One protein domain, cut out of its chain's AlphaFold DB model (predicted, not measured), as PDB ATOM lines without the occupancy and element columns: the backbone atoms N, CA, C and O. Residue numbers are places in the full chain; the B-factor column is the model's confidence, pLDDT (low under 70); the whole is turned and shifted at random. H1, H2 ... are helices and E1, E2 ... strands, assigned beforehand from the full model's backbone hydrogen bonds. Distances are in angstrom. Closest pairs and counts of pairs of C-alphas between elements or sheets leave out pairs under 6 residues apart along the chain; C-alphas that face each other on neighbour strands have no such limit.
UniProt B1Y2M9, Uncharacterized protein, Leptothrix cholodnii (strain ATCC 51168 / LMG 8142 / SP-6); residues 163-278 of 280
ATOM      1  N   VAL A 163     140.570 149.651  95.376       98.44
ATOM      2  CA  VAL A 163     140.993 150.990  95.794       98.44
ATOM      3  C   VAL A 163     141.593 150.920  97.191       98.44
ATOM      4  O   VAL A 163     140.897 150.631  98.161       98.44
ATOM      5  N   PHE A 164     142.877 151.230  97.315       98.19
ATOM      6  CA  PHE A 164     143.573 151.311  98.594       98.19
ATOM      7  C   PHE A 164     143.667 152.764  99.030       98.19
ATOM      8  O   PHE A 164     144.216 153.591  98.306       98.19
ATOM      9  N   VAL A 165     143.161 153.082 100.218       97.44
ATOM     10  CA  VAL A 165     143.299 154.413 100.815       97.44
ATOM     11  C   VAL A 165     144.358 154.340 101.899       97.44
ATOM     12  O   VAL A 165     144.103 153.846 103.002       97.44
ATOM     13  N   GLU A 166     145.557 154.833 101.589       95.50
ATOM     14  CA  GLU A 166     146.673 154.795 102.531       95.50
ATOM     15  C   GLU A 166     146.303 155.467 103.850       95.50
ATOM     16  O   GLU A 166     145.929 156.641 103.921       95.50
ATOM     17  N   SER A 167     146.404 154.691 104.920       94.25
ATOM     18  CA  SER A 167     146.061 155.114 106.269       94.25
ATOM     19  C   SER A 167     146.786 154.235 107.294       94.25
ATOM     20  O   SER A 167     147.210 153.127 106.959       94.25
ATOM     21  N   PRO A 168     146.978 154.718 108.536       91.94
ATOM     22  CA  PRO A 168     147.730 153.992 109.556       91.94
ATOM     23  C   PRO A 168     147.256 152.546 109.745       91.94
ATOM     24  O   PRO A 168     146.081 152.309 110.013       91.94
ATOM     25  N   GLY A 169     148.182 151.592 109.654       90.94
ATOM     26  CA  GLY A 169     147.908 150.160 109.820       90.94
ATOM     27  C   GLY A 169     147.675 149.387 108.518       90.94
ATOM     28  O   GLY A 169     147.767 148.165 108.554       90.94
ATOM     29  N   LEU A 170     147.442 150.065 107.386       95.12
ATOM     30  CA  LEU A 170     147.245 149.417 106.088       95.12
ATOM     31  C   LEU A 170     148.577 149.149 105.373       95.12
ATOM     32  O   LEU A 170     149.270 150.078 104.960       95.12
ATOM     33  N   GLN A 171     148.885 147.876 105.160       94.94
ATOM     34  CA  GLN A 171     150.047 147.372 104.433       94.94
ATOM     35  C   GLN A 171     149.668 147.102 102.974       94.94
ATOM     36  O   GLN A 171     149.368 145.976 102.580       94.94
ATOM     37  N   VAL A 172     149.619 148.168 102.169       94.88
ATOM     38  CA  VAL A 172     149.107 148.117 100.787       94.88
ATOM     39  C   VAL A 172     149.872 147.112  99.920       94.88
ATOM     40  O   VAL A 172     149.240 146.277  99.278       94.88
ATOM     41  N   GLY A 173     151.212 147.166  99.924       93.62
ATOM     42  CA  GLY A 173     152.057 146.255  99.140       93.62
ATOM     43  C   GLY A 173     151.808 144.786  99.485       93.62
ATOM     44  O   GLY A 173     151.432 144.009  98.610       93.62
ATOM     45  N   ASP A 174     151.889 144.442 100.773       93.50
ATOM     46  CA  ASP A 174     151.680 143.077 101.267       93.50
ATOM     47  C   ASP A 174     150.315 142.504 100.869       93.50
ATOM     48  O   ASP A 174     150.204 141.324 100.535       93.50
ATOM     49  N   ILE A 175     149.255 143.319 100.914       95.12
ATOM     50  CA  ILE A 175     147.909 142.872 100.541       95.12
ATOM     51  C   ILE A 175     147.836 142.590  99.039       95.12
ATOM     52  O   ILE A 175     147.303 141.552  98.650       95.12
ATOM     53  N   ILE A 176     148.363 143.492  98.204       94.94
ATOM     54  CA  ILE A 176     148.373 143.328  96.743       94.94
ATOM     55  C   ILE A 176     149.102 142.039  96.358       94.94
ATOM     56  O   ILE A 176     148.568 141.253  95.577       94.94
ATOM     57  N   GLU A 177     150.275 141.802  96.948       92.62
ATOM     58  CA  GLU A 177     151.092 140.617  96.684       92.62
ATOM     59  C   GLU A 177     150.402 139.332  97.157       92.62
ATOM     60  O   GLU A 177     150.222 138.403  96.373       92.62
ATOM     61  N   ARG A 178     149.942 139.279  98.415       93.06
ATOM     62  CA  ARG A 178     149.321 138.066  98.983       93.06
ATOM     63  C   ARG A 178     148.013 137.690  98.297       93.06
ATOM     64  O   ARG A 178     147.729 136.504  98.130       93.06
ATOM     65  N   LEU A 179     147.208 138.679  97.914       94.19
ATOM     66  CA  LEU A 179     145.953 138.457  97.196       94.19
ATOM     67  C   LEU A 179     146.151 138.310  95.680       94.19
ATOM     68  O   LEU A 179     145.169 138.076  94.981       94.19
ATOM     69  N   HIS A 180     147.388 138.420  95.181       94.12
ATOM     70  CA  HIS A 180     147.729 138.336  93.758       94.12
ATOM     71  C   HIS A 180     146.874 139.280  92.893       94.12
ATOM     72  O   HIS A 180     146.353 138.898  91.843       94.12
ATOM     73  N   LEU A 181     146.682 140.521  93.359       95.00
ATOM     74  CA  LEU A 181     145.808 141.477  92.681       95.00
ATOM     75  C   LEU A 181     146.453 141.986  91.381       95.00
ATOM     76  O   LEU A 181     147.619 142.385  91.388       95.00
ATOM     77  N   PRO A 182     145.705 142.060  90.264       94.75
ATOM     78  CA  PRO A 182     146.244 142.568  89.010       94.75
ATOM     79  C   PRO A 182     146.490 144.079  89.105       94.75
ATOM     80  O   PRO A 182     145.542 144.861  89.193       94.75
ATOM     81  N   HIS A 183     147.757 144.504  89.032       93.31
ATOM     82  CA  HIS A 183     148.166 145.907  89.201       93.31
ATOM     83  C   HIS A 183     147.363 146.934  88.373       93.31
ATOM     84  O   HIS A 183     147.021 147.980  88.929       93.31
ATOM     85  N   PRO A 184     146.982 146.677  87.100       94.75
ATOM     86  CA  PRO A 184     146.183 147.631  86.323       94.75
ATOM     87  C   PRO A 184     144.791 147.919  86.908       94.75
ATOM     88  O   PRO A 184     144.239 148.992  86.665       94.75
ATOM     89  N   ALA A 185     144.238 146.982  87.687       96.50
ATOM     90  CA  ALA A 185     142.942 147.116  88.349       96.50
ATOM     91  C   ALA A 185     143.050 147.684  89.776       96.50
ATOM     92  O   ALA A 185     142.045 147.734  90.492       96.50
ATOM     93  N   VAL A 186     144.248 148.095  90.201       97.88
ATOM     94  CA  VAL A 186     144.521 148.651  91.529       97.88
ATOM     95  C   VAL A 186     144.749 150.158  91.432       97.88
ATOM     96  O   VAL A 186     145.601 150.629  90.676       97.88
ATOM     97  N   LEU A 187     144.017 150.913  92.250       98.25
ATOM     98  CA  LEU A 187     144.242 152.331  92.499       98.25
ATOM     99  C   LEU A 187     144.681 152.539  93.948       98.25
ATOM    100  O   LEU A 187     143.972 152.152  94.873       98.25
ATOM    101  N   VAL A 188     145.813 153.205  94.150       97.88
ATOM    102  CA  VAL A 188     146.289 153.609  95.475       97.88
ATOM    103  C   VAL A 188     146.125 155.114  95.647       97.88
ATOM    104  O   VAL A 188     146.731 155.917  94.937       97.88
ATOM    105  N   VAL A 189     145.306 155.500  96.619       97.62
ATOM    106  CA  VAL A 189     145.120 156.878  97.066       97.62
ATOM    107  C   VAL A 189     146.145 157.160  98.159       97.62
ATOM    108  O   VAL A 189     146.055 156.618  99.263       97.62
ATOM    109  N   ARG A 190     147.138 157.993  97.845       95.38
ATOM    110  CA  ARG A 190     148.265 158.293  98.735       95.38
ATOM    111  C   ARG A 190     147.848 159.165  99.899       95.38
ATOM    112  O   ARG A 190     147.060 160.105  99.749       95.38
ATOM    113  N   HIS A 191     148.464 158.898 101.043       91.62
ATOM    114  CA  HIS A 191     148.306 159.733 102.220       91.62
ATOM    115  C   HIS A 191     148.995 161.099 101.986       91.62
ATOM    116  O   HIS A 191     150.146 161.135 101.541       91.62
ATOM    117  N   PRO A 192     148.371 162.248 102.313       85.75
ATOM    118  CA  PRO A 192     148.944 163.573 102.026       85.75
ATOM    119  C   PRO A 192     150.247 163.872 102.789       85.75
ATOM    120  O   PRO A 192     151.041 164.697 102.360       85.75
ATOM    121  N   VAL A 193     150.468 163.199 103.920       86.69
ATOM    122  CA  VAL A 193     151.680 163.305 104.756       86.69
ATOM    123  C   VAL A 193     152.686 162.218 104.336       86.69
ATOM    124  O   VAL A 193     152.345 161.042 104.516       86.69
ATOM    125  N   PRO A 194     153.869 162.562 103.782       87.44
ATOM    126  CA  PRO A 194     154.842 161.604 103.246       87.44
ATOM    127  C   PRO A 194     155.309 160.526 104.222       87.44
ATOM    128  O   PRO A 194     155.441 159.370 103.839       87.44
ATOM    129  N   GLU A 195     155.483 160.872 105.493       87.00
ATOM    130  CA  GLU A 195     155.977 159.981 106.548       87.00
ATOM    131  C   GLU A 195     154.990 158.854 106.886       87.00
ATOM    132  O   GLU A 195     155.342 157.889 107.557       87.00
ATOM    133  N   LYS A 196     153.737 158.979 106.435       84.00
ATOM    134  CA  LYS A 196     152.688 157.964 106.598       84.00
ATOM    135  C   LYS A 196     152.501 157.089 105.355       84.00
ATOM    136  O   LYS A 196     151.601 156.255 105.350       84.00
ATOM    137  N   ARG A 197     153.286 157.308 104.297       89.25
ATOM    138  CA  ARG A 197     153.185 156.564 103.038       89.25
ATOM    139  C   ARG A 197     153.943 155.244 103.139       89.25
ATOM    140  O   ARG A 197     155.056 155.206 103.658       89.25
ATOM    141  N   GLY A 198     153.347 154.182 102.608       86.62
ATOM    142  CA  GLY A 198     153.977 152.867 102.528       86.62
ATOM    143  C   GLY A 198     154.796 152.686 101.250       86.62
ATOM    144  O   GLY A 198     154.734 153.501 100.315       86.62
ATOM    145  N   HIS A 199     155.539 151.580 101.201       88.69
ATOM    146  CA  HIS A 199     156.090 151.062  99.952       88.69
ATOM    147  C   HIS A 199     154.954 150.550  99.055       88.69
ATOM    148  O   HIS A 199     154.002 149.945  99.549       88.69
ATOM    149  N   LEU A 200     155.054 150.800  97.746       90.81
ATOM    150  CA  LEU A 200     154.064 150.382  96.755       90.81
ATOM    151  C   LEU A 200     154.742 149.668  95.580       90.81
ATOM    152  O   LEU A 200     155.801 150.126  95.140       90.81
ATOM    153  N   PRO A 201     154.100 148.640  94.999       87.12
ATOM    154  CA  PRO A 201     154.540 148.064  93.735       87.12
ATOM    155  C   PRO A 201     154.523 149.114  92.612       87.12
ATOM    156  O   PRO A 201     153.542 149.843  92.445       87.12
ATOM    157  N   ALA A 202     155.583 149.162  91.800       82.38
ATOM    158  CA  ALA A 202     155.810 150.217  90.800       82.38
ATOM    159  C   ALA A 202     154.722 150.338  89.713       82.38
ATOM    160  O   ALA A 202     154.605 151.371  89.064       82.38
ATOM    161  N   GLN A 203     153.936 149.282  89.496       88.50
ATOM    162  CA  GLN A 203     152.945 149.195  88.419       88.50
ATOM    163  C   GLN A 203     151.533 149.622  88.854       88.50
ATOM    164  O   GLN A 203     150.614 149.613  88.036       88.50
ATOM    165  N   CYS A 204     151.335 149.966  90.130       91.75
ATOM    166  CA  CYS A 204     150.034 150.412  90.619       91.75
ATOM    167  C   CYS A 204     149.705 151.812  90.095       91.75
ATOM    168  O   CYS A 204     150.576 152.680  90.011       91.75
ATOM    169  N   ARG A 205     148.425 152.075  89.811       96.00
ATOM    170  CA  ARG A 205     147.966 153.446  89.563       96.00
ATOM    171  C   ARG A 205     147.926 154.189  90.892       96.00
ATOM    172  O   ARG A 205     147.385 153.678  91.870       96.00
ATOM    173  N   VAL A 206     148.476 155.399  90.928       96.62
ATOM    174  CA  VAL A 206     148.619 156.181  92.161       96.62
ATOM    175  C   VAL A 206     148.039 157.576  91.969       96.62
ATOM    176  O   VAL A 206     148.267 158.208  90.940       96.62
ATOM    177  N   VAL A 207     147.300 158.062  92.965       96.81
ATOM    178  CA  VAL A 207     146.777 159.434  93.012       96.81
ATOM    179  C   VAL A 207     147.004 160.058  94.384       96.81
ATOM    180  O   VAL A 207     147.062 159.360  95.394       96.81
ATOM    181  N   GLU A 208     147.099 161.383  94.439       94.25
ATOM    182  CA  GLU A 208     147.187 162.127  95.697       94.25
ATOM    183  C   GLU A 208     145.786 162.346  96.279       94.25
ATOM    184  O   GLU A 208     144.948 163.002  95.659       94.25
ATOM    185  N   GLY A 209     145.512 161.826  97.481       89.19
ATOM    186  CA  GLY A 209     144.167 161.896  98.071       89.19
ATOM    187  C   GLY A 209     143.647 163.320  98.288       89.19
ATOM    188  O   GLY A 209     142.445 163.556  98.230       89.19
ATOM    189  N   SER A 210     144.542 164.295  98.461       88.94
ATOM    190  CA  SER A 210     144.186 165.712  98.595       88.94
ATOM    191  C   SER A 210     143.591 166.332  97.326       88.94
ATOM    192  O   SER A 210     143.044 167.426  97.404       88.94
ATOM    193  N   GLN A 211     143.671 165.668  96.173       92.62
ATOM    194  CA  GLN A 211     143.141 166.182  94.906       92.62
ATOM    195  C   GLN A 211     141.724 165.686  94.596       92.62
ATOM    196  O   GLN A 211     141.110 166.168  93.649       92.62
ATOM    197  N   TYR A 212     141.190 164.758  95.394       94.50
ATOM    198  CA  TYR A 212     139.924 164.086  95.113       94.50
ATOM    199  C   TYR A 212     138.965 164.154  96.302       94.50
ATOM    200  O   TYR A 212     139.360 164.363  97.449       94.50
ATOM    201  N   ASN A 213     137.680 163.980  96.010       95.19
ATOM    202  CA  ASN A 213     136.620 163.804  96.991       95.19
ATOM    203  C   ASN A 213     136.419 162.300  97.227       95.19
ATOM    204  O   ASN A 213     135.753 161.609  96.446       95.19
ATOM    205  N   LEU A 214     137.067 161.771  98.265       95.38
ATOM    206  CA  LEU A 214     137.064 160.338  98.562       95.38
ATOM    207  C   LEU A 214     135.669 159.860  98.982       95.38
ATOM    208  O   LEU A 214     135.211 158.820  98.517       95.38
ATOM    209  N   GLU A 215     134.982 160.648  99.799       96.25
ATOM    210  CA  GLU A 215     133.629 160.393 100.283       96.25
ATOM    211  C   GLU A 215     132.637 160.289  99.114       96.25
ATOM    212  O   GLU A 215     131.887 159.315  99.017       96.25
ATOM    213  N   ALA A 216     132.689 161.231  98.163       96.38
ATOM    214  CA  ALA A 216     131.885 161.170  96.941       96.38
ATOM    215  C   ALA A 216     132.196 159.918  96.112       96.38
ATOM    216  O   ALA A 216     131.290 159.251  95.613       96.38
ATOM    217  N   SER A 217     133.482 159.586  95.985       97.44
ATOM    218  CA  SER A 217     133.944 158.435  95.204       97.44
ATOM    219  C   SER A 217     133.450 157.113  95.791       97.44
ATOM    220  O   SER A 217     133.042 156.229  95.042       97.44
ATOM    221  N   LEU A 218     133.435 156.992  97.123       96.69
ATOM    222  CA  LEU A 218     132.922 155.820  97.836       96.69
ATOM    223  C   LEU A 218     131.428 155.590  97.593       96.69
ATOM    224  O   LEU A 218     131.005 154.446  97.447       96.69
ATOM    225  N   LEU A 219     130.628 156.658  97.549       95.88
ATOM    226  CA  LEU A 219     129.181 156.553  97.330       95.88
ATOM    227  C   LEU A 219     128.798 156.371  95.857       95.88
ATOM    228  O   LEU A 219     127.783 155.729  95.562       95.88
ATOM    229  N   ALA A 220     129.582 156.954  94.947       94.44
ATOM    230  CA  ALA A 220     129.372 156.856  93.505       94.44
ATOM    231  C   ALA A 220     129.828 155.505  92.930       94.44
ATOM    232  O   ALA A 220     129.278 155.053  91.928       94.44
ATOM    233  N   ALA A 221     130.815 154.858  93.556       95.06
ATOM    234  CA  ALA A 221     131.280 153.534  93.164       95.06
ATOM    235  C   ALA A 221     130.227 152.440  93.419       95.06
ATOM    236  O   ALA A 221     129.440 152.510  94.368       95.06
ATOM    237  N   GLY A 222     130.272 151.386  92.601       93.94
ATOM    238  CA  GLY A 222     129.510 150.158  92.806       93.94
ATOM    239  C   GLY A 222     130.319 148.939  92.375       93.94
ATOM    240  O   GLY A 222     130.950 148.951  91.321       93.94
ATOM    241  N   GLY A 223     130.306 147.894  93.201       95.81
ATOM    242  CA  GLY A 223     130.998 146.631  92.949       95.81
ATOM    243  C   GLY A 223     132.509 146.652  93.197       95.81
ATOM    244  O   GLY A 223     133.175 145.679  92.856       95.81
ATOM    245  N   LEU A 224     133.065 147.719  93.783       97.94
ATOM    246  CA  LEU A 224     134.506 147.820  94.046       97.94
ATOM    247  C   LEU A 224     134.887 147.282  95.427       97.94
ATOM    248  O   LEU A 224     134.077 147.271  96.355       97.94
ATOM    249  N   CYS A 225     136.154 146.891  95.574       98.38
ATOM    250  CA  CYS A 225     136.768 146.585  96.863       98.38
ATOM    251  C   CYS A 225     137.578 147.793  97.353       98.38
ATOM    252  O   CYS A 225     138.552 148.183  96.710       98.38
ATOM    253  N   PHE A 226     137.205 148.374  98.491       98.50
ATOM    254  CA  PHE A 226     137.965 149.453  99.129       98.50
ATOM    255  C   PHE A 226     138.730 148.932 100.340       98.50
ATOM    256  O   PHE A 226     138.180 148.153 101.110       98.50
ATOM    257  N   TYR A 227     139.965 149.388 100.530       98.38
ATOM    258  CA  TYR A 227     140.854 148.939 101.599       98.38
ATOM    259  C   TYR A 227     141.318 150.124 102.436       98.38
ATOM    260  O   TYR A 227     141.839 151.106 101.903       98.38
ATOM    261  N   PHE A 228     141.156 150.001 103.749       97.75
ATOM    262  CA  PHE A 228     141.462 151.049 104.714       97.75
ATOM    263  C   PHE A 228     142.311 150.532 105.874       97.75
ATOM    264  O   PHE A 228     142.240 149.369 106.257       97.75
ATOM    265  N   GLY A 229     143.077 151.429 106.475       95.94
ATOM    266  CA  GLY A 229     143.572 151.311 107.840       95.94
ATOM    267  C   GLY A 229     142.683 152.109 108.794       95.94
ATOM    268  O   GLY A 229     141.480 152.271 108.590       95.94
ATOM    269  N   GLU A 230     143.285 152.659 109.842       94.69
ATOM    270  CA  GLU A 230     142.612 153.484 110.845       94.69
ATOM    271  C   GLU A 230     142.405 154.919 110.317       94.69
ATOM    272  O   GLU A 230     143.305 155.761 110.381       94.69
ATOM    273  N   THR A 231     141.226 155.215 109.762       94.62
ATOM    274  CA  THR A 231     140.917 156.523 109.158       94.62
ATOM    275  C   THR A 231     139.437 156.878 109.259       94.62
ATOM    276  O   THR A 231     138.584 156.002 109.361       94.62
ATOM    277  N   LEU A 232     139.109 158.171 109.185       94.19
ATOM    278  CA  LEU A 232     137.716 158.606 109.138       94.19
ATOM    279  C   LEU A 232     137.001 158.137 107.865       94.19
ATOM    280  O   LEU A 232     135.813 157.862 107.923       94.19
ATOM    281  N   ALA A 233     137.705 157.969 106.743       95.50
ATOM    282  CA  ALA A 233     137.090 157.446 105.519       95.50
ATOM    283  C   ALA A 233     136.492 156.035 105.714       95.50
ATOM    284  O   ALA A 233     135.491 155.698 105.086       95.50
ATOM    285  N   LEU A 234     137.059 155.236 106.631       96.69
ATOM    286  CA  LEU A 234     136.505 153.943 107.032       96.69
ATOM    287  C   LEU A 234     135.190 154.124 107.801       96.69
ATOM    288  O   LEU A 234     134.202 153.471 107.477       96.69
ATOM    289  N   MET A 235     135.163 155.037 108.779       95.88
ATOM    290  CA  MET A 235     133.936 155.382 109.511       95.88
ATOM    291  C   MET A 235     132.871 155.930 108.559       95.88
ATOM    292  O   MET A 235     131.704 155.557 108.640       95.88
ATOM    293  N   PHE A 236     133.281 156.757 107.596       96.25
ATOM    294  CA  PHE A 236     132.391 157.261 106.565       96.25
ATOM    295  C   PHE A 236     131.784 156.115 105.754       96.25
ATOM    296  O   PHE A 236     130.567 156.038 105.615       96.25
ATOM    297  N   ALA A 237     132.609 155.184 105.265       95.88
ATOM    298  CA  ALA A 237     132.138 154.040 104.492       95.88
ATOM    299  C   ALA A 237     131.149 153.158 105.280       95.88
ATOM    300  O   ALA A 237     130.164 152.687 104.703       95.88
ATOM    301  N   ALA A 238     131.391 152.979 106.585       94.25
ATOM    302  CA  ALA A 238     130.525 152.223 107.487       94.25
ATOM    303  C   ALA A 238     129.156 152.895 107.697       94.25
ATOM    304  O   ALA A 238     128.128 152.224 107.685       94.25
ATOM    305  N   HIS A 239     129.126 154.219 107.858       94.81
ATOM    306  CA  HIS A 239     127.916 154.941 108.265       94.81
ATOM    307  C   HIS A 239     127.134 155.580 107.105       94.81
ATOM    308  O   HIS A 239     125.923 155.754 107.216       94.81
ATOM    309  N   ALA A 240     127.778 155.881 105.973       93.81
ATOM    310  CA  ALA A 240     127.146 156.515 104.807       93.81
ATOM    311  C   ALA A 240     126.509 155.511 103.821       93.81
ATOM    312  O   ALA A 240     126.008 155.896 102.766       93.81
ATOM    313  N   GLY A 241     126.530 154.211 104.138       90.31
ATOM    314  CA  GLY A 241     125.938 153.160 103.303       90.31
ATOM    315  C   GLY A 241     126.791 152.733 102.105       90.31
ATOM    316  O   GLY A 241     126.286 152.035 101.225       90.31
ATOM    317  N   ALA A 242     128.079 153.098 102.063       94.88
ATOM    318  CA  ALA A 242     128.991 152.675 100.996       94.88
ATOM    319  C   ALA A 242     129.156 151.143 100.954       94.88
ATOM    320  O   ALA A 242     129.235 150.557  99.872       94.88
ATOM    321  N   ALA A 243     129.125 150.488 102.120       94.19
ATOM    322  CA  ALA A 243     129.218 149.033 102.254       94.19
ATOM    323  C   ALA A 243     128.035 148.254 101.633       94.19
ATOM    324  O   ALA A 243     128.157 147.064 101.367       94.19
ATOM    325  N   ARG A 244     126.913 148.918 101.310       93.56
ATOM    326  CA  ARG A 244     125.785 148.290 100.591       93.56
ATOM    327  C   ARG A 244     126.058 148.070  99.107       93.56
ATOM    328  O   ARG A 244     125.364 147.292  98.462       93.56
ATOM    329  N   ARG A 245     127.001 148.826  98.543       95.31
ATOM    330  CA  ARG A 245     127.315 148.833  97.105       95.31
ATOM    331  C   ARG A 245     128.724 148.356  96.812       95.31
ATOM    332  O   ARG A 245     129.002 147.955  95.688       95.31
ATOM    333  N   ASN A 246     129.604 148.424  97.801       97.69
ATOM    334  CA  ASN A 246     131.018 148.123  97.676       97.69
ATOM    335  C   ASN A 246     131.440 147.180  98.795       97.69
ATOM    336  O   ASN A 246     130.868 147.190  99.884       97.69
ATOM    337  N   ARG A 247     132.492 146.405  98.553       97.69
ATOM    338  CA  ARG A 247     133.099 145.575  99.588       97.69
ATOM    339  C   ARG A 247     134.146 146.397 100.327       97.69
ATOM    340  O   ARG A 247     135.146 146.800  99.738       97.69
ATOM    341  N   ILE A 248     133.918 146.661 101.609       98.12
ATOM    342  CA  ILE A 248     134.825 147.488 102.406       98.12
ATOM    343  C   ILE A 248     135.689 146.602 103.296       98.12
ATOM    344  O   ILE A 248     135.184 145.909 104.177       98.12
ATOM    345  N   HIS A 249     136.992 146.642 103.057       98.06
ATOM    346  CA  HIS A 249     138.020 145.937 103.799       98.06
ATOM    347  C   HIS A 249     138.769 146.899 104.722       98.06
ATOM    348  O   HIS A 249     139.085 148.029 104.343       98.06
ATOM    349  N   ALA A 250     139.120 146.431 105.914       97.50
ATOM    350  CA  ALA A 250     139.966 147.157 106.847       97.50
ATOM    351  C   ALA A 250     141.095 146.268 107.380       97.50
ATOM    352  O   ALA A 250     140.849 145.127 107.771       97.50
ATOM    353  N   GLN A 251     142.311 146.807 107.448       96.69
ATOM    354  CA  GLN A 251     143.436 146.220 108.174       96.69
ATOM    355  C   GLN A 251     143.705 147.066 109.420       96.69
ATOM    356  O   GLN A 251     144.206 148.185 109.343       96.69
ATOM    357  N   LEU A 252     143.331 146.541 110.584       95.00
ATOM    358  CA  LEU A 252     143.458 147.227 111.870       95.00
ATOM    359  C   LEU A 252     144.198 146.322 112.847       95.00
ATOM    360  O   LEU A 252     143.933 145.122 112.883       95.00
ATOM    361  N   SER A 253     145.067 146.874 113.693       94.00
ATOM    362  CA  SER A 253     145.646 146.127 114.812       94.00
ATOM    363  C   SER A 253     144.569 145.744 115.839       94.00
ATOM    364  O   SER A 253     143.483 146.327 115.881       94.00
ATOM    365  N   ALA A 254     144.853 144.770 116.709       92.06
ATOM    366  CA  ALA A 254     143.922 144.398 117.778       92.06
ATOM    367  C   ALA A 254     143.586 145.582 118.705       92.06
ATOM    368  O   ALA A 254     142.447 145.707 119.151       92.06
ATOM    369  N   GLU A 255     144.557 146.459 118.962       93.88
ATOM    370  CA  GLU A 255     144.366 147.680 119.747       93.88
ATOM    371  C   GLU A 255     143.461 148.677 119.017       93.88
ATOM    372  O   GLU A 255     142.479 149.145 119.591       93.88
ATOM    373  N   GLN A 256     143.721 148.938 117.732       94.25
ATOM    374  CA  GLN A 256     142.898 149.841 116.920       94.25
ATOM    375  C   GLN A 256     141.443 149.366 116.850       94.25
ATOM    376  O   GLN A 256     140.534 150.168 117.045       94.25
ATOM    377  N   ARG A 257     141.209 148.060 116.659       92.62
ATOM    378  CA  ARG A 257     139.852 147.483 116.652       92.62
ATOM    379  C   ARG A 257     139.133 147.628 117.987       92.62
ATOM    380  O   ARG A 257     137.937 147.878 118.004       92.62
ATOM    381  N   LYS A 258     139.845 147.455 119.105       92.12
ATOM    382  CA  LYS A 258     139.267 147.656 120.443       92.12
ATOM    383  C   LYS A 258     138.976 149.127 120.721       92.12
ATOM    384  O   LYS A 258     138.062 149.414 121.489       92.12
ATOM    385  N   ASN A 259     139.769 150.030 120.148       93.94
ATOM    386  CA  ASN A 259     139.639 151.458 120.383       93.94
ATOM    387  C   ASN A 259     138.568 152.107 119.498       93.94
ATOM    388  O   ASN A 259     137.911 153.030 119.957       93.94
ATOM    389  N   LEU A 260     138.360 151.648 118.263       93.81
ATOM    390  CA  LEU A 260     137.318 152.183 117.384       93.81
ATOM    391  C   LEU A 260     135.940 151.591 117.706       93.81
ATOM    392  O   LEU A 260     135.774 150.382 117.847       93.81
ATOM    393  N   THR A 261     134.941 152.462 117.807       92.50
ATOM    394  CA  THR A 261     133.531 152.124 118.051       92.50
ATOM    395  C   THR A 261     132.686 152.357 116.798       92.50
ATOM    396  O   THR A 261     133.134 153.020 115.869       92.50
ATOM    397  N   GLY A 262     131.481 151.780 116.748       88.62
ATOM    398  CA  GLY A 262     130.540 151.980 115.635       88.62
ATOM    399  C   GLY A 262     130.817 151.158 114.368       88.62
ATOM    400  O   GLY A 262     130.110 151.322 113.379       88.62
ATOM    401  N   LEU A 263     131.809 150.259 114.380       92.56
ATOM    402  CA  LEU A 263     132.097 149.356 113.260       92.56
ATOM    403  C   LEU A 263     131.497 147.967 113.498       92.56
ATOM    404  O   LEU A 263     131.728 147.352 114.540       92.56
ATOM    405  N   ALA A 264     130.780 147.459 112.495       92.12
ATOM    406  CA  ALA A 264     130.264 146.096 112.453       92.12
ATOM    407  C   ALA A 264     131.015 145.283 111.392       92.12
ATOM    408  O   ALA A 264     131.227 145.749 110.272       92.12
ATOM    409  N   TRP A 265     131.409 144.060 111.742       93.00
ATOM    410  CA  TRP A 265     132.239 143.199 110.902       93.00
ATOM    411  C   TRP A 265     131.469 141.954 110.472       93.00
ATOM    412  O   TRP A 265     130.714 141.390 111.261       93.00
ATOM    413  N   VAL A 266     131.694 141.499 109.238       90.88
ATOM    414  CA  VAL A 266     131.148 140.226 108.740       90.88
ATOM    415  C   VAL A 266     131.823 139.043 109.435       90.88
ATOM    416  O   VAL A 266     131.169 138.058 109.767       90.88
ATOM    417  N   GLN A 267     133.137 139.131 109.657       90.44
ATOM    418  CA  GLN A 267     133.915 138.102 110.346       90.44
ATOM    419  C   GLN A 267     134.205 138.490 111.798       90.44
ATOM    420  O   GLN A 267     134.412 139.660 112.116       90.44
ATOM    421  N   SER A 268     134.314 137.488 112.674       78.94
ATOM    422  CA  SER A 268     134.730 137.672 114.073       78.94
ATOM    423  C   SER A 268     136.242 137.880 114.238       78.94
ATOM    424  O   SER A 268     136.678 138.412 115.261       78.94
ATOM    425  N   ALA A 269     137.045 137.490 113.242       78.00
ATOM    426  CA  ALA A 269     138.498 137.624 113.237       78.00
ATOM    427  C   ALA A 269     139.029 138.018 111.844       78.00
ATOM    428  O   ALA A 269     138.357 137.751 110.844       78.00
ATOM    429  N   PRO A 270     140.223 138.641 111.765       80.88
ATOM    430  CA  PRO A 270     140.882 138.919 110.493       80.88
ATOM    431  C   PRO A 270     141.257 137.647 109.728       80.88
ATOM    432  O   PRO A 270     141.538 136.615 110.337       80.88
ATOM    433  N   ASP A 271     141.314 137.742 108.401       88.31
ATOM    434  CA  ASP A 271     141.836 136.673 107.545       88.31
ATOM    435  C   ASP A 271     143.378 136.570 107.602       88.31
ATOM    436  O   ASP A 271     144.052 137.287 108.345       88.31
ATOM    437  N   ALA A 272     143.965 135.679 106.796       82.75
ATOM    438  CA  ALA A 272     145.418 135.477 106.736       82.75
ATOM    439  C   ALA A 272     146.210 136.719 106.263       82.75
ATOM    440  O   ALA A 272     147.425 136.802 106.458       82.75
ATOM    441  N   THR A 273     145.538 137.697 105.652       83.19
ATOM    442  CA  THR A 273     146.115 138.997 105.275       83.19
ATOM    443  C   THR A 273     145.905 140.066 106.351       83.19
ATOM    444  O   THR A 273     146.378 141.193 106.219       83.19
ATOM    445  N   GLY A 274     145.233 139.723 107.451       90.38
ATOM    446  CA  GLY A 274     144.879 140.654 108.516       90.38
ATOM    447  C   GLY A 274     143.699 141.558 108.162       90.38
ATOM    448  O   GLY A 274     143.446 142.520 108.891       90.38
ATOM    449  N   LEU A 275     142.980 141.268 107.072       95.12
ATOM    450  CA  LEU A 275     141.823 142.041 106.643       95.12
ATOM    451  C   LEU A 275     140.548 141.570 107.336       95.12
ATOM    452  O   LEU A 275     140.331 140.384 107.577       95.12
ATOM    453  N   MET A 276     139.674 142.531 107.609       95.75
ATOM    454  CA  MET A 276     138.291 142.322 108.020       95.75
ATOM    455  C   MET A 276     137.364 143.022 107.036       95.75
ATOM    456  O   MET A 276     137.727 144.055 106.475       95.75
ATOM    457  N   VAL A 277     136.170 142.476 106.821       96.06
ATOM    458  CA  VAL A 277     135.164 143.063 105.931       96.06
ATOM    459  C   VAL A 277     134.066 143.701 106.774       96.06
ATOM    460  O   VAL A 277     133.529 143.054 107.675       96.06
ATOM    461  N   LEU A 278     133.737 144.963 106.496       94.25
ATOM    462  CA  LEU A 278     132.607 145.629 107.142       94.25
ATOM    463  C   LEU A 278     131.282 145.000 106.703       94.25
ATOM    464  O   LEU A 278     131.108 144.648 105.536       94.25
TER     465      LEU A 278
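AT A GLANCE: This is residues 163 to 278 of the 280 residues of an uncharacterized protein of Leptothrix cholodnii (strain ATCC 51168 / LMG 8142 / SP-6) (UniProt B1Y2M9). A strongly twisted sheet of six short strands runs through the middle of a rounded body, with H1 packed on one face and H3 on the opposite face. H2 lies side by side with H3, while H4 sits off the sheet, beyond the end of E5. The printed part has 116 residues with four named helices and six named strands, in the order E1 H1 E2 E3 H2 E4 H3 E5 H4 E6; the class is mixed, helices and strands, with under half of the residues in named elements. The mixed sheet runs E3 E2 E1 E4 E5 E6, parallel but for the antiparallel pair E5 and E6. The whole is compact, with a radius of gyration of the C-alphas of 13.2 A and spans of 34 by 29 by 27 A.

HOW THE PARTS SIT: In the sheet, E1, residues 163 to 165, and E4, residues 225 to 228, are parallel neighbours at 12 degrees, with N 163 and O 225 2.8 A apart. E2, residues 186 to 190, is parallel to E1, with N 189 and O 164 at 2.8 A. E3, residues 205 to 208, an edge strand, is parallel to E2, with N 190 and O 207 at 2.8 A. E5, residues 247 to 251, is parallel to E4, with N 249 and O 226 at 2.7 A. E6, residues 275 to 277, the other edge strand, is antiparallel to E5 at 145 degrees, with N 250 and O 276 at 2.8 A. H1, residues 172 to 178, is on the sheet at a height of 7.3 A, over none of the strands; its closest C-alphas to E1 are those of Val 172 and Phe 164, 6.8 A. H3, residues 232 to 239, is on the opposite face at a height of 9.7 A, over E4 and, only just, E5, with 3 C-alphas falling on E5; on the local plane it stands at 40 degrees to E4, slantwise to the strands. H2, residues 214 to 220, only grazes the sheet; it touches H3, the closest C-alphas being those of Glu 215 and Ala 233, 6.9 A, at a shallow tilt of 28 degrees, the same way. H4, residues 254 to 259, is not on the sheet and is apart from H3. E1, H1, E2 and E4, H3, E5 are strand-helix-strand units, two parallel neighbour strands with a helix between; E3, H2, E4 is a split one, with E2 and E1 between its strands; the three crossovers are right-handed. In H1, H2, H3 and H4 every O i to N i+4 pair is within hydrogen-bond range.

IN THESE COORDINATES: E1 begins at C-alpha 163, (140.993, 150.990, 95.794), and E6 ends at C-alpha 277, (135.164, 143.063, 105.931). E5 is 13.5 A long, E2 12.6 A and H3 10.5 A.

THE WHOLE: The C-alphas farthest apart, of Gln 203 and Thr 261, are 35.5 A apart. The printed part has no cut. The links E2 to E3, residues 191 to 204, and H4 to E6, residues 260 to 274, are long. Mean pLDDT of the printed part is 93.3, and no printed residue is under 70.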